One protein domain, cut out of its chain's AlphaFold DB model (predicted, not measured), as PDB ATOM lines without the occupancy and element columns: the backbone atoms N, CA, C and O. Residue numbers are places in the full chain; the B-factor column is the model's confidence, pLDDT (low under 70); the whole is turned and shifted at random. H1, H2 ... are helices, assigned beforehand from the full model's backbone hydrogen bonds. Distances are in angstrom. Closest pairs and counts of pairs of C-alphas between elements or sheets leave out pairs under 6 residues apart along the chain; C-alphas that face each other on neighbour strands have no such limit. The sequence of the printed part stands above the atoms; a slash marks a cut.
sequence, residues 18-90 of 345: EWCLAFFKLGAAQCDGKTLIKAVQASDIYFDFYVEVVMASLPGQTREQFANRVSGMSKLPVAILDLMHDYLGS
ATOM      1  N   GLU A  18      35.963  11.266  42.686       91.94
ATOM      2  CA  GLU A  18      37.085  11.493  43.601       91.94
ATOM      3  C   GLU A  18      38.101  10.355  43.527       91.94
ATOM      4  O   GLU A  18      39.304  10.615  43.465       91.94
ATOM      5  N   TRP A  19      37.619   9.109  43.476       92.25
ATOM      6  CA  TRP A  19      38.471   7.937  43.310       92.25
ATOM      7  C   TRP A  19      39.220   7.999  41.977       92.25
ATOM      8  O   TRP A  19      40.445   7.894  41.949       92.25
ATOM      9  N   CYS A  20      38.507   8.269  40.878       92.06
ATOM     10  CA  CYS A  20      39.111   8.434  39.556       92.06
ATOM     11  C   CYS A  20      40.185   9.529  39.565       92.06
ATOM     12  O   CYS A  20      41.286   9.328  39.055       92.06
ATOM     13  N   LEU A  21      39.900  10.679  40.182       94.12
ATOM     14  CA  LEU A  21      40.857  11.775  40.293       94.12
ATOM     15  C   LEU A  21      42.100  11.381  41.104       94.12
ATOM     16  O   LEU A  21      43.214  11.721  40.706       94.12
ATOM     17  N   ALA A  22      41.928  10.686  42.228       93.88
ATOM     18  CA  ALA A  22      43.037  10.187  43.036       93.88
ATOM     19  C   ALA A  22      43.905   9.199  42.247       93.88
ATOM     20  O   ALA A  22      45.130   9.320  42.241       93.88
ATOM     21  N   PHE A  23      43.277   8.294  41.498       91.69
ATOM     22  CA  PHE A  23      43.974   7.332  40.655       91.69
ATOM     23  C   PHE A  23      44.739   8.002  39.502       91.69
ATOM     24  O   PHE A  23      45.886   7.651  39.224       91.69
ATOM     25  N   PHE A  24      44.176   9.041  38.874       92.50
ATOM     26  CA  PHE A  24      44.905   9.831  37.874       92.50
ATOM     27  C   PHE A  24      46.082  10.604  38.477       92.50
ATOM     28  O   PHE A  24      47.144  10.686  37.856       92.50
ATOM     29  N   LYS A  25      45.927  11.148  39.690       94.94
ATOM     30  CA  LYS A  25      47.028  11.803  40.413       94.94
ATOM     31  C   LYS A  25      48.142  10.817  40.756       94.94
ATOM     32  O   LYS A  25      49.305  11.151  40.544       94.94
ATOM     33  N   LEU A  26      47.794   9.603  41.186       94.31
ATOM     34  CA  LEU A  26      48.747   8.510  41.359       94.31
ATOM     35  C   LEU A  26      49.480   8.226  40.040       94.31
ATOM     36  O   LEU A  26      50.703   8.246  40.007       94.31
ATOM     37  N   GLY A  27      48.762   8.069  38.925       92.75
ATOM     38  CA  GLY A  27      49.378   7.862  37.609       92.75
ATOM     39  C   GLY A  27      50.348   8.979  37.189       92.75
ATOM     40  O   GLY A  27      51.342   8.714  36.509       92.75
ATOM     41  N   ALA A  28      50.098  10.219  37.613       94.88
ATOM     42  CA  ALA A  28      50.967  11.371  37.372       94.88
ATOM     43  C   ALA A  28      52.129  11.511  38.379       94.88
ATOM     44  O   ALA A  28      53.036  12.314  38.142       94.88
ATOM     45  N   ALA A  29      52.123  10.754  39.480       94.19
ATOM     46  CA  ALA A  29      53.177  10.785  40.485       94.19
ATOM     47  C   ALA A  29      54.516  10.316  39.900       94.19
ATOM     48  O   ALA A  29      54.564   9.442  39.032       94.19
ATOM     49  N   GLN A  30      55.608  10.925  40.366       91.62
ATOM     50  CA  GLN A  30      56.961  10.613  39.908       91.62
ATOM     51  C   GLN A  30      57.532   9.424  40.684       91.62
ATOM     52  O   GLN A  30      57.506   9.418  41.911       91.62
ATOM     53  N   CYS A  31      58.110   8.470  39.961       82.25
ATOM     54  CA  CYS A  31      58.919   7.379  40.490       82.25
ATOM     55  C   CYS A  31      60.123   7.190  39.562       82.25
ATOM     56  O   CYS A  31      59.957   7.056  38.350       82.25
ATOM     57  N   ASP A  32      61.335   7.233  40.114       84.38
ATOM     58  CA  ASP A  32      62.591   7.033  39.374       84.38
ATOM     59  C   ASP A  32      62.724   7.891  38.099       84.38
ATOM     60  O   ASP A  32      63.131   7.430  37.033       84.38
ATOM     61  N   GLY A  33      62.356   9.175  38.200       85.75
ATOM     62  CA  GLY A  33      62.527  10.160  37.124       85.75
ATOM     63  C   GLY A  33      61.488  10.103  35.996       85.75
ATOM     64  O   GLY A  33      61.636  10.813  34.999       85.75
ATOM     65  N   LYS A  34      60.432   9.295  36.131       91.69
ATOM     66  CA  LYS A  34      59.280   9.257  35.215       91.69
ATOM     67  C   LYS A  34      57.967   9.174  35.991       91.69
ATOM     68  O   LYS A  34      57.948   8.868  37.177       91.69
ATOM     69  N   THR A  35      56.848   9.442  35.323       94.38
ATOM     70  CA  THR A  35      55.529   9.235  35.934       94.38
ATOM     71  C   THR A  35      55.196   7.745  36.030       94.38
ATOM     72  O   THR A  35      55.614   6.970  35.165       94.38
ATOM     73  N   LEU A  36      54.386   7.346  37.015       91.50
ATOM     74  CA  LEU A  36      53.907   5.963  37.132       91.50
ATOM     75  C   LEU A  36      53.194   5.497  35.855       91.50
ATOM     76  O   LEU A  36      53.451   4.393  35.387       91.50
ATOM     77  N   ILE A  37      52.392   6.353  35.213       90.75
ATOM     78  CA  ILE A  37      51.737   5.997  33.946       90.75
ATOM     79  C   ILE A  37      52.744   5.713  32.823       90.75
ATOM     80  O   ILE A  37      52.538   4.788  32.045       90.75
ATOM     81  N   LYS A  38      53.866   6.445  32.762       89.81
ATOM     82  CA  LYS A  38      54.935   6.171  31.790       89.81
ATOM     83  C   LYS A  38      55.671   4.877  32.119       89.81
ATOM     84  O   LYS A  38      56.024   4.152  31.198       89.81
ATOM     85  N   ALA A  39      55.885   4.584  33.401       88.00
ATOM     86  CA  ALA A  39      56.490   3.328  33.838       88.00
ATOM     87  C   ALA A  39      55.611   2.116  33.478       88.00
ATOM     88  O   ALA A  39      56.124   1.126  32.967       88.00
ATOM     89  N   VAL A  40      54.287   2.217  33.659       86.12
ATOM     90  CA  VAL A  40      53.329   1.182  33.227       86.12
ATOM     91  C   VAL A  40      53.330   1.035  31.704       86.12
ATOM     92  O   VAL A  40      53.426  -0.073  31.192       86.12
ATOM     93  N   GLN A  41      53.270   2.145  30.958       82.38
ATOM     94  CA  GLN A  41      53.288   2.122  29.487       82.38
ATOM     95  C   GLN A  41      54.568   1.503  28.917       82.38
ATOM     96  O   GLN A  41      54.518   0.805  27.909       82.38
ATOM     97  N   ALA A  42      55.706   1.746  29.566       79.56
ATOM     98  CA  ALA A  42      56.988   1.146  29.219       79.56
ATOM     99  C   ALA A  42      57.161  -0.279  29.772       79.56
ATOM    100  O   ALA A  42      58.207  -0.881  29.550       79.56
ATOM    101  N   SER A  43      56.144  -0.841  30.442       81.06
ATOM    102  CA  SER A  43      56.172  -2.185  31.035       81.06
ATOM    103  C   SER A  43      57.237  -2.376  32.126       81.06
ATOM    104  O   SER A  43      57.625  -3.504  32.421       81.06
ATOM    105  N   ASP A  44      57.699  -1.287  32.744       81.94
ATOM    106  CA  ASP A  44      58.690  -1.322  33.825       81.94
ATOM    107  C   ASP A  44      58.070  -1.730  35.166       81.94
ATOM    108  O   ASP A  44      58.749  -2.274  36.035       81.94
ATOM    109  N   ILE A  45      56.778  -1.438  35.343       85.38
ATOM    110  CA  ILE A  45      56.002  -1.795  36.529       85.38
ATOM    111  C   ILE A  45      54.645  -2.366  36.122       85.38
ATOM    112  O   ILE A  45      54.035  -1.932  35.145       85.38
ATOM    113  N   TYR A  46      54.158  -3.294  36.936       86.75
ATOM    114  CA  TYR A  46      52.804  -3.831  36.887       86.75
ATOM    115  C   TYR A  46      52.263  -3.816  38.302       86.75
ATOM    116  O   TYR A  46      53.015  -4.104  39.234       86.75
ATOM    117  N   PHE A  47      50.984  -3.500  38.449       87.38
ATOM    118  CA  PHE A  47      50.322  -3.574  39.736       87.38
ATOM    119  C   PHE A  47      49.064  -4.431  39.662       87.38
ATOM    120  O   PHE A  47      48.341  -4.423  38.665       87.38
ATOM    121  N   ASP A  48      48.827  -5.184  40.725       89.69
ATOM    122  CA  ASP A  48      47.629  -5.970  40.940       89.69
ATOM    123  C   ASP A  48      46.541  -5.071  41.530       89.69
ATOM    124  O   ASP A  48      46.684  -4.469  42.599       89.69
ATOM    125  N   PHE A  49      45.426  -4.967  40.812       88.44
ATOM    126  CA  PHE A  49      44.333  -4.096  41.215       88.44
ATOM    127  C   PHE A  49      43.754  -4.483  42.584       88.44
ATOM    128  O   PHE A  49      43.453  -3.605  43.385       88.44
ATOM    129  N   TYR A  50      43.644  -5.770  42.916       89.12
ATOM    130  CA  TYR A  50      43.115  -6.194  44.213       89.12
ATOM    131  C   TYR A  50      44.132  -6.006  45.329       89.12
ATOM    132  O   TYR A  50      43.827  -5.417  46.369       89.12
ATOM    133  N   VAL A  51      45.340  -6.528  45.117       91.69
ATOM    134  CA  VAL A  51      46.364  -6.584  46.162       91.69
ATOM    135  C   VAL A  51      46.877  -5.194  46.489       91.69
ATOM    136  O   VAL A  51      47.140  -4.920  47.649       91.69
ATOM    137  N   GLU A  52      47.018  -4.307  45.509       93.19
ATOM    138  CA  GLU A  52      47.712  -3.037  45.724       93.19
ATOM    139  C   GLU A  52      46.747  -1.851  45.692       93.19
ATOM    140  O   GLU A  52      46.818  -0.992  46.564       93.19
ATOM    141  N   VAL A  53      45.783  -1.820  44.766       90.75
ATOM    142  CA  VAL A  53      44.871  -0.671  44.610       90.75
ATOM    143  C   VAL A  53      43.665  -0.757  45.558       90.75
ATOM    144  O   VAL A  53      43.390   0.182  46.315       90.75
ATOM    145  N   VAL A  54      42.943  -1.882  45.552       89.88
ATOM    146  CA  VAL A  54      41.775  -2.104  46.421       89.88
ATOM    147  C   VAL A  54      42.218  -2.168  47.873       89.88
ATOM    148  O   VAL A  54      41.628  -1.482  48.708       89.88
ATOM    149  N   MET A  55      43.289  -2.915  48.177       91.50
ATOM    150  CA  MET A  55      43.815  -2.936  49.539       91.50
ATOM    151  C   MET A  55      44.237  -1.554  50.001       91.50
ATOM    152  O   MET A  55      43.897  -1.241  51.128       91.50
ATOM    153  N   ALA A  56      44.889  -0.711  49.183       92.75
ATOM    154  CA  ALA A  56      45.244   0.658  49.579       92.75
ATOM    155  C   ALA A  56      44.018   1.526  49.906       92.75
ATOM    156  O   ALA A  56      44.132   2.439  50.715       92.75
ATOM    157  N   SER A  57      42.849   1.208  49.346       90.75
ATOM    158  CA  SER A  57      41.588   1.932  49.562       90.75
ATOM    159  C   SER A  57      40.758   1.397  50.746       90.75
ATOM    160  O   SER A  57      39.600   1.783  50.913       90.75
ATOM    161  N   LEU A  58      41.295   0.472  51.556       89.69
ATOM    162  CA  LEU A  58      40.574  -0.047  52.722       89.69
ATOM    163  C   LEU A  58      40.404   1.046  53.791       89.69
ATOM    164  O   LEU A  58      41.392   1.656  54.212       89.69
ATOM    165  N   PRO A  59      39.170   1.275  54.279       86.62
ATOM    166  CA  PRO A  59      38.880   2.391  55.166       86.62
ATOM    167  C   PRO A  59      39.587   2.245  56.516       86.62
ATOM    168  O   PRO A  59      39.595   1.178  57.131       86.62
ATOM    169  N   GLY A  60      40.149   3.355  56.999       85.81
ATOM    170  CA  GLY A  60      40.719   3.459  58.345       85.81
ATOM    171  C   GLY A  60      42.061   2.753  58.546       85.81
ATOM    172  O   GLY A  60      42.531   2.686  59.682       85.81
ATOM    173  N   GLN A  61      42.690   2.236  57.487       90.75
ATOM    174  CA  GLN A  61      43.996   1.601  57.619       90.75
ATOM    175  C   GLN A  61      45.144   2.620  57.657       90.75
ATOM    176  O   GLN A  61      45.159   3.621  56.934       90.75
ATOM    177  N   THR A  62      46.169   2.317  58.444       93.44
ATOM    178  CA  THR A  62      47.439   3.048  58.418       93.44
ATOM    179  C   THR A  62      48.344   2.545  57.292       93.44
ATOM    180  O   THR A  62      48.161   1.448  56.762       93.44
ATOM    181  N   ARG A  63      49.381   3.324  56.962       94.12
ATOM    182  CA  ARG A  63      50.400   2.923  55.980       94.12
ATOM    183  C   ARG A  63      51.107   1.624  56.372       94.12
ATOM    184  O   ARG A  63      51.327   0.762  55.534       94.12
ATOM    185  N   GLU A  64      51.410   1.459  57.658       94.62
ATOM    186  CA  GLU A  64      52.021   0.237  58.190       94.62
ATOM    187  C   GLU A  64      51.091  -0.974  58.034       94.62
ATOM    188  O   GLU A  64      51.525  -2.047  57.623       94.62
ATOM    189  N   GLN A  65      49.794  -0.805  58.308       94.50
ATOM    190  CA  GLN A  65      48.806  -1.869  58.117       94.50
ATOM    191  C   GLN A  65      48.666  -2.253  56.643       94.50
ATOM    192  O   GLN A  65      48.602  -3.443  56.341       94.50
ATOM    193  N   PHE A  66      48.660  -1.271  55.740       95.19
ATOM    194  CA  PHE A  66      48.676  -1.518  54.302       95.19
ATOM    195  C   PHE A  66      49.933  -2.295  53.883       95.19
ATOM    196  O   PHE A  66      49.813  -3.376  53.309       95.19
ATOM    197  N   ALA A  67      51.126  -1.815  54.251       94.31
ATOM    198  CA  ALA A  67      52.397  -2.467  53.939       94.31
ATOM    199  C   ALA A  67      52.453  -3.915  54.456       94.31
ATOM    200  O   ALA A  67      52.873  -4.820  53.738       94.31
ATOM    201  N   ASN A  68      51.964  -4.156  55.675       93.94
ATOM    202  CA  ASN A  68      51.895  -5.494  56.257       93.94
ATOM    203  C   ASN A  68      50.936  -6.422  55.496       93.94
ATOM    204  O   ASN A  68      51.245  -7.600  55.342       93.94
ATOM    205  N   ARG A  69      49.795  -5.916  55.008       92.69
ATOM    206  CA  ARG A  69      48.818  -6.713  54.244       92.69
ATOM    207  C   ARG A  69      49.344  -7.141  52.882       92.69
ATOM    208  O   ARG A  69      49.098  -8.268  52.471       92.69
ATOM    209  N   VAL A  70      50.050  -6.248  52.192       94.88
ATOM    210  CA  VAL A  70      50.588  -6.532  50.852       94.88
ATOM    211  C   VAL A  70      51.944  -7.237  50.896       94.88
ATOM    212  O   VAL A  70      52.437  -7.701  49.865       94.88
ATOM    213  N   SER A  71      52.551  -7.344  52.081       92.62
ATOM    214  CA  SER A  71      53.832  -8.013  52.293       92.62
ATOM    215  C   SER A  71      53.791  -9.467  51.821       92.62
ATOM    216  O   SER A  71      52.914 -10.243  52.196       92.62
ATOM    217  N   GLY A  72      54.748  -9.842  50.970       89.12
ATOM    218  CA  GLY A  72      54.831 -11.180  50.378       89.12
ATOM    219  C   GLY A  72      53.846 -11.447  49.233       89.12
ATOM    220  O   GLY A  72      53.972 -12.479  48.576       89.12
ATOM    221  N   MET A  73      52.911 -10.528  48.960       92.56
ATOM    222  CA  MET A  73      51.964 -10.615  47.842       92.56
ATOM    223  C   MET A  73      52.315  -9.638  46.715       92.56
ATOM    224  O   MET A  73      52.277 -10.013  45.544       92.56
ATOM    225  N   SER A  74      52.682  -8.404  47.064       92.88
ATOM    226  CA  SER A  74      53.095  -7.387  46.099       92.88
ATOM    227  C   SER A  74      54.552  -7.570  45.671       92.88
ATOM    228  O   SER A  74      55.419  -7.930  46.470       92.88
ATOM    229  N   LYS A  75      54.826  -7.273  44.397       91.56
ATOM    230  CA  LYS A  75      56.188  -7.176  43.840       91.56
ATOM    231  C   LYS A  75      56.649  -5.727  43.650       91.56
ATOM    232  O   LYS A  75      57.742  -5.509  43.127       91.56
ATOM    233  N   LEU A  76      55.830  -4.745  44.029       91.62
ATOM    234  CA  LEU A  76      56.153  -3.337  43.848       91.62
ATOM    235  C   LEU A  76      57.220  -2.867  44.847       91.62
ATOM    236  O   LEU A  76      57.240  -3.310  45.998       91.62
ATOM    237  N   PRO A  77      58.082  -1.916  44.447       91.12
ATOM    238  CA  PRO A  77      58.934  -1.199  45.380       91.12
ATOM    239  C   PRO A  77      58.115  -0.502  46.470       91.12
ATOM    240  O   PRO A  77      57.071   0.091  46.190       91.12
ATOM    241  N   VAL A  78      58.642  -0.486  47.697       91.31
ATOM    242  CA  VAL A  78      57.996   0.149  48.864       91.31
ATOM    243  C   VAL A  78      57.611   1.604  48.588       91.31
ATOM    244  O   VAL A  78      56.519   2.019  48.945       91.31
ATOM    245  N   ALA A  79      58.446   2.357  47.867       90.94
ATOM    246  CA  ALA A  79      58.144   3.743  47.510       90.94
ATOM    247  C   ALA A  79      56.863   3.891  46.663       90.94
ATOM    248  O   ALA A  79      56.138   4.872  46.810       90.94
ATOM    249  N   ILE A  80      56.560   2.921  45.791       93.00
ATOM    250  CA  ILE A  80      55.321   2.927  45.000       93.00
ATOM    251  C   ILE A  80      54.130   2.562  45.885       93.00
ATOM    252  O   ILE A  80      53.078   3.185  45.769       93.00
ATOM    253  N   LEU A  81      54.298   1.600  46.795       94.50
ATOM    254  CA  LEU A  81      53.268   1.242  47.772       94.50
ATOM    255  C   LEU A  81      52.923   2.434  48.678       94.50
ATOM    256  O   LEU A  81      51.748   2.732  48.887       94.50
ATOM    257  N   ASP A  82      53.925   3.179  49.138       93.56
ATOM    258  CA  ASP A  82      53.718   4.394  49.927       93.56
ATOM    259  C   ASP A  82      52.925   5.446  49.140       93.56
ATOM    260  O   ASP A  82      51.948   5.990  49.656       93.56
ATOM    261  N   LEU A  83      53.273   5.671  47.866       94.00
ATOM    262  CA  LEU A  83      52.507   6.555  46.982       94.00
ATOM    263  C   LEU A  83      51.058   6.078  46.812       94.00
ATOM    264  O   LEU A  83      50.136   6.891  46.841       94.00
ATOM    265  N   MET A  84      50.829   4.775  46.645       94.31
ATOM    266  CA  MET A  84      49.476   4.223  46.536       94.31
ATOM    267  C   MET A  84      48.651   4.509  47.790       94.31
ATOM    268  O   MET A  84      47.520   4.977  47.669       94.31
ATOM    269  N   HIS A  85      49.215   4.299  48.983       95.12
ATOM    270  CA  HIS A  85      48.535   4.627  50.238       95.12
ATOM    271  C   HIS A  85      48.262   6.129  50.369       95.12
ATOM    272  O   HIS A  85      47.158   6.510  50.748       95.12
ATOM    273  N   ASP A  86      49.206   6.987  49.977       94.62
ATOM    274  CA  ASP A  86      49.045   8.444  50.058       94.62
ATOM    275  C   ASP A  86      47.878   8.965  49.211       94.62
ATOM    276  O   ASP A  86      47.136   9.852  49.643       94.62
ATOM    277  N   TYR A  87      47.694   8.416  48.008       94.81
ATOM    278  CA  TYR A  87      46.614   8.842  47.115       94.81
ATOM    279  C   TYR A  87      45.286   8.133  47.388       94.81
ATOM    280  O   TYR A  87      44.235   8.752  47.220       94.81
ATOM    281  N   LEU A  88      45.309   6.860  47.791       93.62
ATOM    282  CA  LEU A  88      44.110   6.019  47.856       93.62
ATOM    283  C   LEU A  88      43.623   5.743  49.284       93.62
ATOM    284  O   LEU A  88      42.441   5.485  49.477       93.62
ATOM    285  N   GLY A  89      44.485   5.858  50.296       92.38
ATOM    286  CA  GLY A  89      44.189   5.488  51.689       92.38
ATOM    287  C   GLY A  89      43.147   6.349  52.393       92.38
ATOM    288  O   GLY A  89      42.628   5.954  53.435       92.38
ATOM    289  N   SER A  90      42.821   7.514  51.831       88.00
ATOM    290  CA  SER A  90      41.728   8.367  52.317       88.00
ATOM    291  C   SER A  90      40.376   8.065  51.664       88.00
ATOM    292  O   SER A  90      39.363   8.631  52.072       88.00
TER     293      SER A  90
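What this domain is: This is residues 18 to 90 of the 345 residues of the protein "FKGP protein" of Symbiodinium necroappetens (UniProt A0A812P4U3). H5 lies in the middle, with H1 side by side with it and H3 and H4 across it. H2 makes a corner with H1. The printed part, 73 residues with five named helices, H1 to H5, is all helix and compact, radius of gyration of the C-alphas 11.4 A, spans 31 by 29 by 18 A.

How they stand to each other: H5, residues 78 to 88, touches H1, residues 18 to 28, opposite ways at a shallow tilt of 30 degrees, closest C-alphas Ala 22 and Tyr 87, 5.6 A. H3, residues 49 to 56, touches H5, closest C-alphas Ala 56 and His 85, 5.2 A. H4, residues 63 to 70, forms a hairpin with H3. H2, residues 36 to 41, touches H1 only at the corner, closest C-alphas Gly 27 and Ile 37, 4.7 A. Every O i to N i+4 pair is within hydrogen-bond range except in H3, 2 of 4.

Where its parts are: H1, 15.2 A long, begins at C-alpha 18, (37.085, 11.493, 43.601); H5, 15.1 A, ends at C-alpha 88, (44.110, 6.019, 47.856).

The domain as a whole: The printed part has no cut; no printed residue is under pLDDT 70.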